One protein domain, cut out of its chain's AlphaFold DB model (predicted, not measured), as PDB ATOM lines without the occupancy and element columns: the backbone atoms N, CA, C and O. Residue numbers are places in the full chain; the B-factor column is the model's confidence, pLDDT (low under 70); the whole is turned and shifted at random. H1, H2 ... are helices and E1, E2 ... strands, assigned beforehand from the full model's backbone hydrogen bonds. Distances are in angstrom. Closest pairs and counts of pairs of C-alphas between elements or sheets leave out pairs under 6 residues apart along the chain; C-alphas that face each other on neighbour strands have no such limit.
ATOM      1  N   GLU A   5      53.234  -7.596 -58.283       90.38
ATOM      2  CA  GLU A   5      52.309  -8.741 -58.313       90.38
ATOM      3  C   GLU A   5      51.752  -9.110 -56.924       90.38
ATOM      4  O   GLU A   5      50.634  -9.619 -56.789       90.38
ATOM      5  N   CYS A   6      52.498  -8.806 -55.857       86.50
ATOM      6  CA  CYS A   6      52.046  -9.044 -54.491       86.50
ATOM      7  C   CYS A   6      51.043  -7.984 -54.005       86.50
ATOM      8  O   CYS A   6      50.330  -8.225 -53.027       86.50
ATOM      9  N   GLY A   7      50.922  -6.842 -54.691       87.94
ATOM     10  CA  GLY A   7      50.017  -5.758 -54.317       87.94
ATOM     11  C   GLY A   7      50.300  -5.239 -52.903       87.94
ATOM     12  O   GLY A   7      51.361  -4.686 -52.635       87.94
ATOM     13  N   ARG A   8      49.340  -5.424 -51.983       85.81
ATOM     14  CA  ARG A   8      49.459  -5.037 -50.560       85.81
ATOM     15  C   ARG A   8      50.068  -6.124 -49.661       85.81
ATOM     16  O   ARG A   8      50.142  -5.915 -48.449       85.81
ATOM     17  N   ARG A   9      50.436  -7.280 -50.221       88.94
ATOM     18  CA  ARG A   9      50.988  -8.431 -49.491       88.94
ATOM     19  C   ARG A   9      52.498  -8.294 -49.336       88.94
ATOM     20  O   ARG A   9      53.172  -7.709 -50.183       88.94
ATOM     21  N   ALA A  10      53.028  -8.863 -48.257       90.81
ATOM     22  CA  ALA A  10      54.468  -8.979 -48.069       90.81
ATOM     23  C   ALA A  10      55.076 -10.019 -49.031       90.81
ATOM     24  O   ALA A  10      54.359 -10.733 -49.733       90.81
ATOM     25  N   CYS A  11      56.402 -10.124 -49.054       92.50
ATOM     26  CA  CYS A  11      57.126 -11.086 -49.878       92.50
ATOM     27  C   CYS A  11      58.273 -11.739 -49.099       92.50
ATOM     28  O   CYS A  11      58.796 -11.191 -48.128       92.50
ATOM     29  N   THR A  12      58.658 -12.931 -49.540       92.06
ATOM     30  CA  THR A  12      59.874 -13.625 -49.101       92.06
ATOM     31  C   THR A  12      61.123 -12.958 -49.690       92.06
ATOM     32  O   THR A  12      61.044 -12.134 -50.604       92.06
ATOM     33  N   LYS A  13      62.314 -13.366 -49.228       86.81
ATOM     34  CA  LYS A  13      63.596 -12.908 -49.801       86.81
ATOM     35  C   LYS A  13      63.751 -13.236 -51.293       86.81
ATOM     36  O   LYS A  13      64.466 -12.523 -51.985       86.81
ATOM     37  N   SER A  14      63.092 -14.288 -51.782       87.94
ATOM     38  CA  SER A  14      63.099 -14.701 -53.192       87.94
ATOM     39  C   SER A  14      62.019 -14.013 -54.039       87.94
ATOM     40  O   SER A  14      61.890 -14.320 -55.219       87.94
ATOM     41  N   GLY A  15      61.240 -13.088 -53.462       88.12
ATOM     42  CA  GLY A  15      60.209 -12.329 -54.175       88.12
ATOM     43  C   GLY A  15      58.846 -13.018 -54.271       88.12
ATOM     44  O   GLY A  15      57.926 -12.449 -54.845       88.12
ATOM     45  N   GLN A  16      58.660 -14.200 -53.680       92.62
ATOM     46  CA  GLN A  16      57.349 -14.863 -53.650       92.62
ATOM     47  C   GLN A  16      56.413 -14.198 -52.635       92.62
ATOM     48  O   GLN A  16      56.848 -13.871 -51.528       92.62
ATOM     49  N   CYS A  17      55.135 -14.037 -52.983       93.50
ATOM     50  CA  CYS A  17      54.161 -13.356 -52.132       93.50
ATOM     51  C   CYS A  17      53.808 -14.168 -50.875       93.50
ATOM     52  O   CYS A  17      53.566 -15.377 -50.917       93.50
ATOM     53  N   CYS A  18      53.766 -13.480 -49.742       94.31
ATOM     54  CA  CYS A  18      53.337 -14.026 -48.464       94.31
ATOM     55  C   CYS A  18      51.812 -14.140 -48.381       94.31
ATOM     56  O   CYS A  18      51.084 -13.615 -49.229       94.31
ATOM     57  N   HIS A  19      51.343 -14.807 -47.327       93.69
ATOM     58  CA  HIS A  19      49.931 -14.806 -46.962       93.69
ATOM     59  C   HIS A  19      49.420 -13.374 -46.724       93.69
ATOM     60  O   HIS A  19      50.194 -12.484 -46.361       93.69
ATOM     61  N   GLU A  20      48.120 -13.143 -46.920       92.69
ATOM     62  CA  GLU A  20      47.510 -11.806 -46.818       92.69
ATOM     63  C   GLU A  20      47.625 -11.210 -45.409       92.69
ATOM     64  O   GLU A  20      47.794  -9.999 -45.245       92.69
ATOM     65  N   GLU A  21      47.641 -12.095 -44.411       93.62
ATOM     66  CA  GLU A  21      47.781 -11.772 -42.991       93.62
ATOM     67  C   GLU A  21      49.238 -11.606 -42.522       93.62
ATOM     68  O   GLU A  21      49.472 -11.288 -41.357       93.62
ATOM     69  N   CYS A  22      50.232 -11.777 -43.402       93.19
ATOM     70  CA  CYS A  22      51.630 -11.501 -43.065       93.19
ATOM     71  C   CYS A  22      51.988 -10.019 -43.278       93.19
ATOM     72  O   CYS A  22      51.642  -9.411 -44.294       93.19
ATOM     73  N   LEU A  23      52.798  -9.464 -42.374       92.50
ATOM     74  CA  LEU A  23      53.340  -8.109 -42.445       92.50
ATOM     75  C   LEU A  23      54.878  -8.130 -42.476       92.50
ATOM     76  O   LEU A  23      55.524  -8.894 -41.764       92.50
ATOM     77  N   GLY A  24      55.475  -7.291 -43.327       89.62
ATOM     78  CA  GLY A  24      56.931  -7.150 -43.475       89.62
ATOM     79  C   GLY A  24      57.608  -8.265 -44.286       89.62
ATOM     80  O   GLY A  24      58.395  -7.965 -45.180       89.62
ATOM     81  N   GLY A  25      57.269  -9.533 -44.037       90.94
ATOM     82  CA  GLY A  25      57.783 -10.689 -44.782       90.94
ATOM     83  C   GLY A  25      57.334 -12.033 -44.201       90.94
ATOM     84  O   GLY A  25      56.594 -12.088 -43.219       90.94
ATOM     85  N   CYS A  26      57.788 -13.127 -44.810       92.00
ATOM     86  CA  CYS A  26      57.499 -14.495 -44.375       92.00
ATOM     87  C   CYS A  26      58.679 -15.434 -44.661       92.00
ATOM     88  O   CYS A  26      59.486 -15.189 -45.561       92.00
ATOM     89  N   HIS A  27      58.770 -16.516 -43.889       90.88
ATOM     90  CA  HIS A  27      59.706 -17.616 -44.112       90.88
ATOM     91  C   HIS A  27      59.242 -18.541 -45.242       90.88
ATOM     92  O   HIS A  27      60.078 -19.077 -45.965       90.88
ATOM     93  N   GLN A  28      57.925 -18.688 -45.425       91.19
ATOM     94  CA  GLN A  28      57.325 -19.511 -46.471       91.19
ATOM     95  C   GLN A  28      56.199 -18.746 -47.175       91.19
ATOM     96  O   GLN A  28      55.335 -18.155 -46.524       91.19
ATOM     97  N   ALA A  29      56.211 -18.761 -48.510       90.12
ATOM     98  CA  ALA A  29      55.196 -18.110 -49.331       90.12
ATOM     99  C   ALA A  29      53.799 -18.707 -49.079       90.12
ATOM    100  O   ALA A  29      53.657 -19.916 -48.903       90.12
ATOM    101  N   GLY A  30      52.778 -17.847 -49.048       88.56
ATOM    102  CA  GLY A  30      51.374 -18.243 -48.888       88.56
ATOM    103  C   GLY A  30      50.964 -18.879 -47.550       88.56
ATOM    104  O   GLY A  30      49.810 -19.270 -47.429       88.56
ATOM    105  N   SER A  31      51.844 -18.987 -46.548       91.12
ATOM    106  CA  SER A  31      51.517 -19.621 -45.259       91.12
ATOM    107  C   SER A  31      51.244 -18.599 -44.151       91.12
ATOM    108  O   SER A  31      52.066 -17.723 -43.895       91.12
ATOM    109  N   GLU A  32      50.123 -18.764 -43.447       89.38
ATOM    110  CA  GLU A  32      49.719 -17.966 -42.274       89.38
ATOM    111  C   GLU A  32      50.492 -18.294 -40.981       89.38
ATOM    112  O   GLU A  32      50.471 -17.514 -40.031       89.38
ATOM    113  N   HIS A  33      51.218 -19.417 -40.954       92.25
ATOM    114  CA  HIS A  33      52.042 -19.852 -39.816       92.25
ATOM    115  C   HIS A  33      53.473 -19.315 -39.853       92.25
ATOM    116  O   HIS A  33      54.164 -19.269 -38.838       92.25
ATOM    117  N   HIS A  34      53.941 -18.938 -41.041       93.31
ATOM    118  CA  HIS A  34      55.347 -18.647 -41.306       93.31
ATOM    119  C   HIS A  34      55.577 -17.164 -41.611       93.31
ATOM    120  O   HIS A  34      56.489 -16.813 -42.360       93.31
ATOM    121  N   CYS A  35      54.750 -16.283 -41.054       92.06
ATOM    122  CA  CYS A  35      54.928 -14.838 -41.149       92.06
ATOM    123  C   CYS A  35      56.020 -14.347 -40.179       92.06
ATOM    124  O   CYS A  35      56.186 -14.903 -39.097       92.06
ATOM    125  N   LEU A  36      56.737 -13.274 -40.536       91.12
ATOM    126  CA  LEU A  36      57.652 -12.587 -39.607       91.12
ATOM    127  C   LEU A  36      56.888 -11.791 -38.542       91.12
ATOM    128  O   LEU A  36      57.288 -11.743 -37.383       91.12
ATOM    129  N   ALA A  37      55.790 -11.167 -38.957       92.50
ATOM    130  CA  ALA A  37      54.829 -10.496 -38.100       92.50
ATOM    131  C   ALA A  37      53.433 -10.655 -38.709       92.50
ATOM    132  O   ALA A  37      53.295 -10.799 -39.929       92.50
ATOM    133  N   CYS A  38      52.405 -10.617 -37.870       93.88
ATOM    134  CA  CYS A  38      51.023 -10.625 -38.329       93.88
ATOM    135  C   CYS A  38      50.560  -9.203 -38.636       93.88
ATOM    136  O   CYS A  38      50.945  -8.251 -37.959       93.88
ATOM    137  N   ARG A  39      49.730  -9.065 -39.668       91.38
ATOM    138  CA  ARG A  39      49.111  -7.797 -40.059       91.38
ATOM    139  C   ARG A  39      48.045  -7.350 -39.060       91.38
ATOM    140  O   ARG A  39      47.992  -6.163 -38.754       91.38
ATOM    141  N   HIS A  40      47.220  -8.286 -38.598       93.56
ATOM    142  CA  HIS A  40      46.159  -8.034 -37.625       93.56
ATOM    143  C   HIS A  40      46.496  -8.696 -36.289       93.56
ATOM    144  O   HIS A  40      47.153  -8.072 -35.459       93.56
ATOM    145  N   TYR A  41      46.116  -9.963 -36.084       94.88
ATOM    146  CA  TYR A  41      46.303 -10.629 -34.796       94.88
ATOM    147  C   TYR A  41      47.079 -11.933 -34.910       94.88
ATOM    148  O   TYR A  41      46.946 -12.699 -35.859       94.88
ATOM    149  N   TRP A  42      47.882 -12.203 -33.890       94.62
ATOM    150  CA  TRP A  42      48.554 -13.474 -33.688       94.62
ATOM    151  C   TRP A  42      47.789 -14.336 -32.675       94.62
ATOM    152  O   TRP A  42      47.498 -13.895 -31.558       94.62
ATOM    153  N   HIS A  43      47.499 -15.588 -33.033       93.94
ATOM    154  CA  HIS A  43      46.913 -16.567 -32.120       93.94
ATOM    155  C   HIS A  43      47.520 -17.957 -32.332       93.94
ATOM    156  O   HIS A  43      47.426 -18.519 -33.417       93.94
ATOM    157  N   LYS A  44      48.136 -18.529 -31.285       90.88
ATOM    158  CA  LYS A  44      48.686 -19.904 -31.272       90.88
ATOM    159  C   LYS A  44      49.553 -20.252 -32.500       90.88
ATOM    160  O   LYS A  44      49.466 -21.353 -33.031       90.88
ATOM    161  N   GLY A  45      50.403 -19.321 -32.938       89.12
ATOM    162  CA  GLY A  45      51.308 -19.541 -34.075       89.12
ATOM    163  C   GLY A  45      50.673 -19.335 -35.455       89.12
ATOM    164  O   GLY A  45      51.232 -19.811 -36.439       89.12
ATOM    165  N   ILE A  46      49.522 -18.660 -35.532       94.38
ATOM    166  CA  ILE A  46      48.801 -18.350 -36.775       94.38
ATOM    167  C   ILE A  46      48.492 -16.853 -36.819       94.38
ATOM    168  O   ILE A  46      48.084 -16.278 -35.804       94.38
ATOM    169  N   CYS A  47      48.667 -16.227 -37.982       94.50
ATOM    170  CA  CYS A  47      48.171 -14.878 -38.234       94.50
ATOM    171  C   CYS A  47      46.714 -14.918 -38.698       94.50
ATOM    172  O   CYS A  47      46.410 -15.497 -39.736       94.50
ATOM    173  N   VAL A  48      45.828 -14.288 -37.929       94.44
ATOM    174  CA  VAL A  48      44.378 -14.288 -38.136       94.44
ATOM    175  C   VAL A  48      43.848 -12.864 -38.285       94.44
ATOM    176  O   VAL A  48      44.379 -11.923 -37.690       94.44
ATOM    177  N   LEU A  49      42.768 -12.724 -39.055       92.38
ATOM    178  CA  LEU A  49      42.107 -11.443 -39.302       92.38
ATOM    179  C   LEU A  49      41.381 -10.899 -38.055       92.38
ATOM    180  O   LEU A  49      41.478  -9.711 -37.764       92.38
ATOM    181  N   ASP A  50      40.679 -11.760 -37.312       93.25
ATOM    182  CA  ASP A  50      40.025 -11.425 -36.036       93.25
ATOM    183  C   ASP A  50      40.219 -12.563 -35.026       93.25
ATOM    184  O   ASP A  50      40.527 -13.703 -35.391       93.25
ATOM    185  N   CYS A  51      40.058 -12.250 -33.744       93.31
ATOM    186  CA  CYS A  51      40.260 -13.217 -32.680       93.31
ATOM    187  C   CYS A  51      39.173 -14.307 -32.679       93.31
ATOM    188  O   CYS A  51      37.983 -13.990 -32.728       93.31
ATOM    189  N   PRO A  52      39.551 -15.599 -32.594       92.69
ATOM    190  CA  PRO A  52      38.597 -16.702 -32.527       92.69
ATOM    191  C   PRO A  52      37.613 -16.582 -31.357       92.69
ATOM    192  O   PRO A  52      37.929 -16.004 -30.313       92.69
ATOM    193  N   LEU A  53      36.440 -17.210 -31.492       88.81
ATOM    194  CA  LEU A  53      35.431 -17.262 -30.430       88.81
ATOM    195  C   LEU A  53      36.032 -17.777 -29.110       88.81
ATOM    196  O   LEU A  53      36.728 -18.790 -29.080       88.81
ATOM    197  N   GLY A  54      35.749 -17.069 -28.013       86.31
ATOM    198  CA  GLY A  54      36.317 -17.353 -26.689       86.31
ATOM    199  C   GLY A  54      37.690 -16.714 -26.427       86.31
ATOM    200  O   GLY A  54      38.255 -16.912 -25.350       86.31
ATOM    201  N   THR A  55      38.219 -15.933 -27.373       91.38
ATOM    202  CA  THR A  55      39.447 -15.140 -27.214       91.38
ATOM    203  C   THR A  55      39.189 -13.656 -27.473       91.38
ATOM    204  O   THR A  55      38.184 -13.291 -28.077       91.38
ATOM    205  N   TYR A  56      40.087 -12.804 -26.982       91.38
ATOM    206  CA  TYR A  56      39.947 -11.349 -26.972       91.38
ATOM    207  C   TYR A  56      41.197 -10.684 -27.534       91.38
ATOM    208  O   TYR A  56      42.310 -11.175 -27.327       91.38
ATOM    209  N   ARG A  57      41.023  -9.553 -28.213       93.38
ATOM    210  CA  ARG A  57      42.126  -8.762 -28.770       93.38
ATOM    211  C   ARG A  57      42.881  -8.077 -27.631       93.38
ATOM    212  O   ARG A  57      42.267  -7.544 -26.707       93.38
ATOM    213  N   TYR A  58      44.209  -8.101 -27.685       90.44
ATOM    214  CA  TYR A  58      45.082  -7.556 -26.644       90.44
ATOM    215  C   TYR A  58      46.302  -6.866 -27.258       90.44
ATOM    216  O   TYR A  58      46.914  -7.398 -28.191       90.44
ATOM    217  N   ASP A  59      46.632  -5.672 -26.751       86.94
ATOM    218  CA  ASP A  59      47.712  -4.780 -27.219       86.94
ATOM    219  C   ASP A  59      47.707  -4.471 -28.729       86.94
ATOM    220  O   ASP A  59      48.691  -3.985 -29.283       86.94
ATOM    221  N   GLY A  60      46.604  -4.761 -29.420       88.94
ATOM    222  CA  GLY A  60      46.458  -4.529 -30.855       88.94
ATOM    223  C   GLY A  60      47.194  -5.516 -31.771       88.94
ATOM    224  O   GLY A  60      47.210  -5.271 -32.970       88.94
ATOM    225  N   TRP A  61      47.779  -6.610 -31.258       91.19
ATOM    226  CA  TRP A  61      48.553  -7.549 -32.095       91.19
ATOM    227  C   TRP A  61      48.353  -9.043 -31.794       91.19
ATOM    228  O   TRP A  61      48.796  -9.880 -32.580       91.19
ATOM    229  N   ARG A  62      47.701  -9.429 -30.687       93.38
ATOM    230  CA  ARG A  62      47.467 -10.848 -30.344       93.38
ATOM    231  C   ARG A  62      46.095 -11.121 -29.740       93.38
ATOM    232  O   ARG A  62      45.444 -10.214 -29.229       93.38
ATOM    233  N   CYS A  63      45.713 -12.396 -29.743       94.00
ATOM    234  CA  CYS A  63      44.488 -12.894 -29.120       94.00
ATOM    235  C   CYS A  63      44.783 -13.669 -27.831       94.00
ATOM    236  O   CYS A  63      45.558 -14.631 -27.847       94.00
ATOM    237  N   VAL A  64      44.132 -13.286 -26.732       91.00
ATOM    238  CA  VAL A  64      44.307 -13.862 -25.387       91.00
ATOM    239  C   VAL A  64      43.001 -14.457 -24.854       91.00
ATOM    240  O   VAL A  64      41.919 -14.125 -25.327       91.00
ATOM    241  N   THR A  65      43.077 -15.361 -23.878       89.69
ATOM    242  CA  THR A  65      41.888 -15.932 -23.221       89.69
ATOM    243  C   THR A  65      41.346 -14.992 -22.139       89.69
ATOM    244  O   THR A  65      42.060 -14.117 -21.647       89.69
ATOM    245  N   ALA A  66      40.090 -15.193 -21.725       84.94
ATOM    246  CA  ALA A  66      39.510 -14.467 -20.589       84.94
ATOM    247  C   ALA A  66      40.355 -14.624 -19.311       84.94
ATOM    248  O   ALA A  66      40.576 -13.651 -18.601       84.94
ATOM    249  N   GLU A  67      40.877 -15.828 -19.060       84.62
ATOM    250  CA  GLU A  67      41.754 -16.139 -17.924       84.62
ATOM    251  C   GLU A  67      43.059 -15.335 -17.964       84.62
ATOM    252  O   GLU A  67      43.487 -14.792 -16.950       84.62
ATOM    253  N   PHE A  68      43.668 -15.193 -19.147       85.12
ATOM    254  CA  PHE A  68      44.859 -14.363 -19.313       85.12
ATOM    255  C   PHE A  68      44.557 -12.889 -19.011       85.12
ATOM    256  O   PHE A  68      45.353 -12.221 -18.361       85.12
ATOM    257  N   CYS A  69      43.390 -12.391 -19.434       83.25
ATOM    258  CA  CYS A  69      42.967 -11.023 -19.139       83.25
ATOM    259  C   CYS A  69      42.750 -10.789 -17.627       83.25
ATOM    260  O   CYS A  69      43.013  -9.693 -17.137       83.25
ATOM    261  N   GLN A  70      42.330 -11.820 -16.879       74.75
ATOM    262  CA  GLN A  70      42.121 -11.763 -15.423       74.75
ATOM    263  C   GLN A  70      43.416 -11.726 -14.609       74.75
ATOM    264  O   GLN A  70      43.393 -11.253 -13.470       74.75
ATOM    265  N   ALA A  71      44.517 -12.258 -15.145       68.38
ATOM    266  CA  ALA A  71      45.761 -12.394 -14.403       68.38
ATOM    267  C   ALA A  71      46.338 -11.004 -14.049       68.38
ATOM    268  O   ALA A  71      46.625 -10.214 -14.952       68.38
ATOM    269  N   PRO A  72      46.517 -10.673 -12.754       58.91
ATOM    270  CA  PRO A  72      47.069  -9.388 -12.348       58.91
ATOM    271  C   PRO A  72      48.554  -9.343 -12.709       58.91
ATOM    272  O   PRO A  72      49.360 -10.076 -12.141       58.91
ATOM    273  N   TYR A  73      48.919  -8.484 -13.662       56.41
ATOM    274  CA  TYR A  73      50.327  -8.198 -13.956       56.41
ATOM    275  C   TYR A  73      50.944  -7.258 -12.900       56.41
ATOM    276  O   TYR A  73      52.160  -7.237 -12.745       56.41
ATOM    277  N   ASP A  74      50.108  -6.520 -12.152       50.06
ATOM    278  CA  ASP A  74      50.510  -5.626 -11.061       50.06
ATOM    279  C   ASP A  74      49.355  -5.421 -10.052       50.06
ATOM    280  O   ASP A  74      48.178  -5.537 -10.406       50.06
ATOM    281  N   TYR A  75      49.668  -5.129  -8.788       49.38
ATOM    282  CA  TYR A  75      48.747  -5.159  -7.635       49.38
ATOM    283  C   TYR A  75      47.614  -4.103  -7.640       49.38
ATOM    284  O   TYR A  75      46.862  -4.029  -6.666       49.38
ATOM    285  N   SER A  76      47.454  -3.282  -8.684       50.44
ATOM    286  CA  SER A  76      46.589  -2.087  -8.632       50.44
ATOM    287  C   SER A  76      45.515  -1.950  -9.720       50.44
ATOM    288  O   SER A  76      44.575  -1.184  -9.511       50.44
ATOM    289  N   THR A  77      45.545  -2.710 -10.824       55.22
ATOM    290  CA  THR A  77      44.499  -2.629 -11.867       55.22
ATOM    291  C   THR A  77      44.203  -3.990 -12.505       55.22
ATOM    292  O   THR A  77      45.011  -4.520 -13.261       55.22
ATOM    293  N   GLN A  78      43.022  -4.555 -12.241       69.62
ATOM    294  CA  GLN A  78      42.470  -5.663 -13.038       69.62
ATOM    295  C   GLN A  78      42.063  -5.156 -14.427       69.62
ATOM    296  O   GLN A  78      41.407  -4.118 -14.502       69.62
ATOM    297  N   ASN A  79      42.399  -5.876 -15.499       82.12
ATOM    298  CA  ASN A  79      41.915  -5.559 -16.847       82.12
ATOM    299  C   ASN A  79      40.396  -5.795 -16.959       82.12
ATOM    300  O   ASN A  79      39.781  -6.416 -16.092       82.12
ATOM    301  N   VAL A  80      39.787  -5.302 -18.036       85.81
ATOM    302  CA  VAL A  80      38.360  -5.422 -18.345       85.81
ATOM    303  C   VAL A  80      38.145  -5.971 -19.753       85.81
ATOM    304  O   VAL A  80      38.944  -5.752 -20.659       85.81
ATOM    305  N   LEU A  81      37.030  -6.666 -19.943       87.25
ATOM    306  CA  LEU A  81      36.549  -7.164 -21.222       87.25
ATOM    307  C   LEU A  81      35.441  -6.249 -21.745       87.25
ATOM    308  O   LEU A  81      34.405  -6.056 -21.097       87.25
ATOM    309  N   HIS A  82      35.635  -5.715 -22.947       87.75
ATOM    310  CA  HIS A  82      34.649  -4.873 -23.614       87.75
ATOM    311  C   HIS A  82      34.653  -5.135 -25.123       87.75
ATOM    312  O   HIS A  82      35.692  -5.043 -25.756       87.75
ATOM    313  N   HIS A  83      33.495  -5.492 -25.691       86.38
ATOM    314  CA  HIS A  83      33.294  -5.692 -27.140       86.38
ATOM    315  C   HIS A  83      34.340  -6.574 -27.867       86.38
ATOM    316  O   HIS A  83      34.615  -6.371 -29.047       86.38
ATOM    317  N   GLY A  84      34.881  -7.597 -27.194       86.94
ATOM    318  CA  GLY A  84      35.890  -8.499 -27.773       86.94
ATOM    319  C   GLY A  84      37.342  -8.076 -27.518       86.94
ATOM    320  O   GLY A  84      38.256  -8.798 -27.906       86.94
ATOM    321  N   ASP A  85      37.559  -6.971 -26.807       89.69
ATOM    322  CA  ASP A  85      38.874  -6.466 -26.413       89.69
ATOM    323  C   ASP A  85      39.141  -6.717 -24.920       89.69
ATOM    324  O   ASP A  85      38.232  -6.631 -24.087       89.69
ATOM    325  N   CYS A  86      40.398  -7.011 -24.583       89.12
ATOM    326  CA  CYS A  86      40.918  -6.997 -23.219       89.12
ATOM    327  C   CYS A  86      41.692  -5.690 -23.009       89.12
ATOM    328  O   CYS A  86      42.767  -5.501 -23.578       89.12
ATOM    329  N   LEU A  87      41.126  -4.782 -22.215       86.94
ATOM    330  CA  LEU A  87      41.621  -3.422 -21.999       86.94
ATOM    331  C   LEU A  87      42.076  -3.230 -20.545       86.94
ATOM    332  O   LEU A  87      41.507  -3.853 -19.651       86.94
ATOM    333  N   PRO A  88      43.044  -2.342 -20.264       80.31
ATOM    334  CA  PRO A  88      43.446  -2.035 -18.890       80.31
ATOM    335  C   PRO A  88      42.327  -1.359 -18.083       80.31
ATOM    336  O   PRO A  88      42.200  -1.593 -16.880       80.31
ATOM    337  N   ASP A  89      41.479  -0.561 -18.739       79.94
ATOM    338  CA  ASP A  89      40.304   0.050 -18.120       79.94
ATOM    339  C   ASP A  89      39.139   0.216 -19.102       79.94
ATOM    340  O   ASP A  89      39.305   0.067 -20.316       79.94
ATOM    341  N   CYS A  90      37.942   0.489 -18.572       83.94
ATOM    342  CA  CYS A  90      36.759   0.676 -19.403       83.94
ATOM    343  C   CYS A  90      36.919   1.910 -20.303       83.94
ATOM    344  O   CYS A  90      37.411   2.947 -19.852       83.94
ATOM    345  N   PRO A  91      36.491   1.832 -21.575       85.69
ATOM    346  CA  PRO A  91      36.553   2.975 -22.471       85.69
ATOM    347  C   PRO A  91      35.613   4.092 -22.008       85.69
ATOM    348  O   PRO A  91      34.663   3.870 -21.253       85.69
ATOM    349  N   SER A  92      35.854   5.308 -22.501       81.19
ATOM    350  CA  SER A  92      35.048   6.486 -22.170       81.19
ATOM    351  C   SER A  92      33.548   6.229 -22.379       81.19
ATOM    352  O   SER A  92      33.130   5.766 -23.439       81.19
ATOM    353  N   GLY A  93      32.734   6.541 -21.366       81.75
ATOM    354  CA  GLY A  93      31.288   6.284 -21.378       81.75
ATOM    355  C   GLY A  93      30.865   4.927 -20.798       81.75
ATOM    356  O   GLY A  93      29.666   4.642 -20.753       81.75
ATOM    357  N   TYR A  94      31.814   4.120 -20.307       85.06
ATOM    358  CA  TYR A  94      31.539   2.883 -19.585       85.06
ATOM    359  C   TYR A  94      32.228   2.834 -18.215       85.06
ATOM    360  O   TYR A  94      33.305   3.392 -18.021       85.06
ATOM    361  N   ILE A  95      31.623   2.109 -17.274       81.75
ATOM    362  CA  ILE A  95      32.148   1.860 -15.928       81.75
ATOM    363  C   ILE A  95      32.139   0.361 -15.628       81.75
ATOM    364  O   ILE A  95      31.360  -0.402 -16.202       81.75
ATOM    365  N   ARG A  96      33.019  -0.082 -14.728       79.38
ATOM    366  CA  ARG A  96      33.068  -1.479 -14.282       79.38
ATOM    367  C   ARG A  96      31.799  -1.839 -13.519       79.38
ATOM    368  O   ARG A  96      31.368  -1.102 -12.634       79.38
ATOM    369  N   ASN A  97      31.233  -3.006 -13.813       71.75
ATOM    370  CA  ASN A  97      30.066  -3.482 -13.085       71.75
ATOM    371  C   ASN A  97      30.466  -4.013 -11.692       71.75
ATOM    372  O   ASN A  97      30.986  -5.122 -11.543       71.75
ATOM    373  N   VAL A  98      30.195  -3.204 -10.663       62.41
ATOM    374  CA  VAL A  98      30.597  -3.439  -9.263       62.41
ATOM    375  C   VAL A  98      29.863  -4.627  -8.621       62.41
ATOM    376  O   VAL A  98      30.374  -5.234  -7.684       62.41
ATOM    377  N   THR A  99      28.699  -5.039  -9.137       59.00
ATOM    378  CA  THR A  99      27.830  -6.013  -8.443       59.00
ATOM    379  C   THR A  99      28.319  -7.470  -8.440       59.00
ATOM    380  O   THR A  99      27.642  -8.323  -7.866       59.00
ATOM    381  N   ARG A 100      29.490  -7.801  -9.015       51.38
ATOM    382  CA  ARG A 100      29.997  -9.191  -8.978       51.38
ATOM    383  C   ARG A 100      31.484  -9.410  -9.284       51.38
ATOM    384  O   ARG A 100      31.821 -10.477  -9.789       51.38
ATOM    385  N   ASN A 101      32.370  -8.435  -9.042       56.34
ATOM    386  CA  ASN A 101      33.749  -8.507  -9.572       56.34
ATOM    387  C   ASN A 101      33.734  -8.787 -11.093       56.34
ATOM    388  O   ASN A 101      34.519  -9.564 -11.634       56.34
ATOM    389  N   SER A 102      32.734  -8.214 -11.770       62.97
ATOM    390  CA  SER A 102      32.443  -8.520 -13.157       62.97
ATOM    391  C   SER A 102      33.419  -7.765 -14.040       62.97
ATOM    392  O   SER A 102      33.486  -6.537 -14.001       62.97
ATOM    393  N   MET A 103      34.148  -8.499 -14.873       72.56
ATOM    394  CA  MET A 103      35.130  -7.945 -15.802       72.56
ATOM    395  C   MET A 103      34.482  -7.238 -17.003       72.56
ATOM    396  O   MET A 103      35.151  -6.955 -17.983       72.56
ATOM    397  N   THR A 104      33.173  -6.979 -16.960       80.75
ATOM    398  CA  THR A 104      32.417  -6.354 -18.045       80.75
ATOM    399  C   THR A 104      32.172  -4.876 -17.778       80.75
ATOM    400  O   THR A 104      31.723  -4.494 -16.692       80.75
ATOM    401  N   CYS A 105      32.359  -4.064 -18.809       85.38
ATOM    402  CA  CYS A 105      32.029  -2.646 -18.787       85.38
ATOM    403  C   CYS A 105      30.539  -2.414 -19.090       85.38
ATOM    404  O   CYS A 105      30.028  -2.874 -20.110       85.38
ATOM    405  N   THR A 106      29.846  -1.680 -18.221       85.81
ATOM    406  CA  THR A 106      28.453  -1.243 -18.402       85.81
ATOM    407  C   THR A 106      28.406   0.211 -18.840       85.81
ATOM    408  O   THR A 106      29.166   1.031 -18.327       85.81
ATOM    409  N   LYS A 107      27.525   0.533 -19.789       85.00
ATOM    410  CA  LYS A 107      27.353   1.902 -20.282       85.00
ATOM    411  C   LYS A 107      26.797   2.788 -19.166       85.00
ATOM    412  O   LYS A 107      25.858   2.385 -18.487       85.00
ATOM    413  N   CYS A 108      27.383   3.966 -18.987       84.44
ATOM    414  CA  CYS A 108      26.912   4.947 -18.017       84.44
ATOM    415  C   CYS A 108      25.718   5.729 -18.579       84.44
ATOM    416  O   CYS A 108      25.707   6.092 -19.758       84.44
TER     417      CYS A 108
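This is residues 5 to 108 of the 722 residues of the protein "Receptor protein-tyrosine kinase" of Petromyzon marinus (UniProt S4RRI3). This loose rod has little regular structure: five antiparallel strand hairpins in a row, E1-E2 through E9-E10, with helix H1 after E6. Under half of the 104 printed residues are in the one named helix and ten named strands, class mostly strand. The radius of gyration of the C-alphas is 17.5 A, the spans 57 by 24 by 22 A.

Hairpin E1, residues 22-26, and E2, residues 35-38, has N 23 and O 37 within hydrogen-bond range, 2.8 A. The closest C-alphas of E3, residues 41-43, and E6, residues 62-65, those of Trp 42 and Arg 62, are 4.4 A apart. H1, residues 66-70, has every O i to N i+4 pair within hydrogen-bond range.

E4 spans 46-48, E5 55-58, E7 80-82, E8 85-87, E9 94-96 and E10 105-107. From first to last C-alpha E6 measures 10.4 A. C-alpha 22 is at (51.630, -11.501, -43.065) and C-alpha 107 at (27.353, 1.902, -20.282).

The printed part has no cut; no link is long. Residues 71-78 and 98-102 are under pLDDT 70.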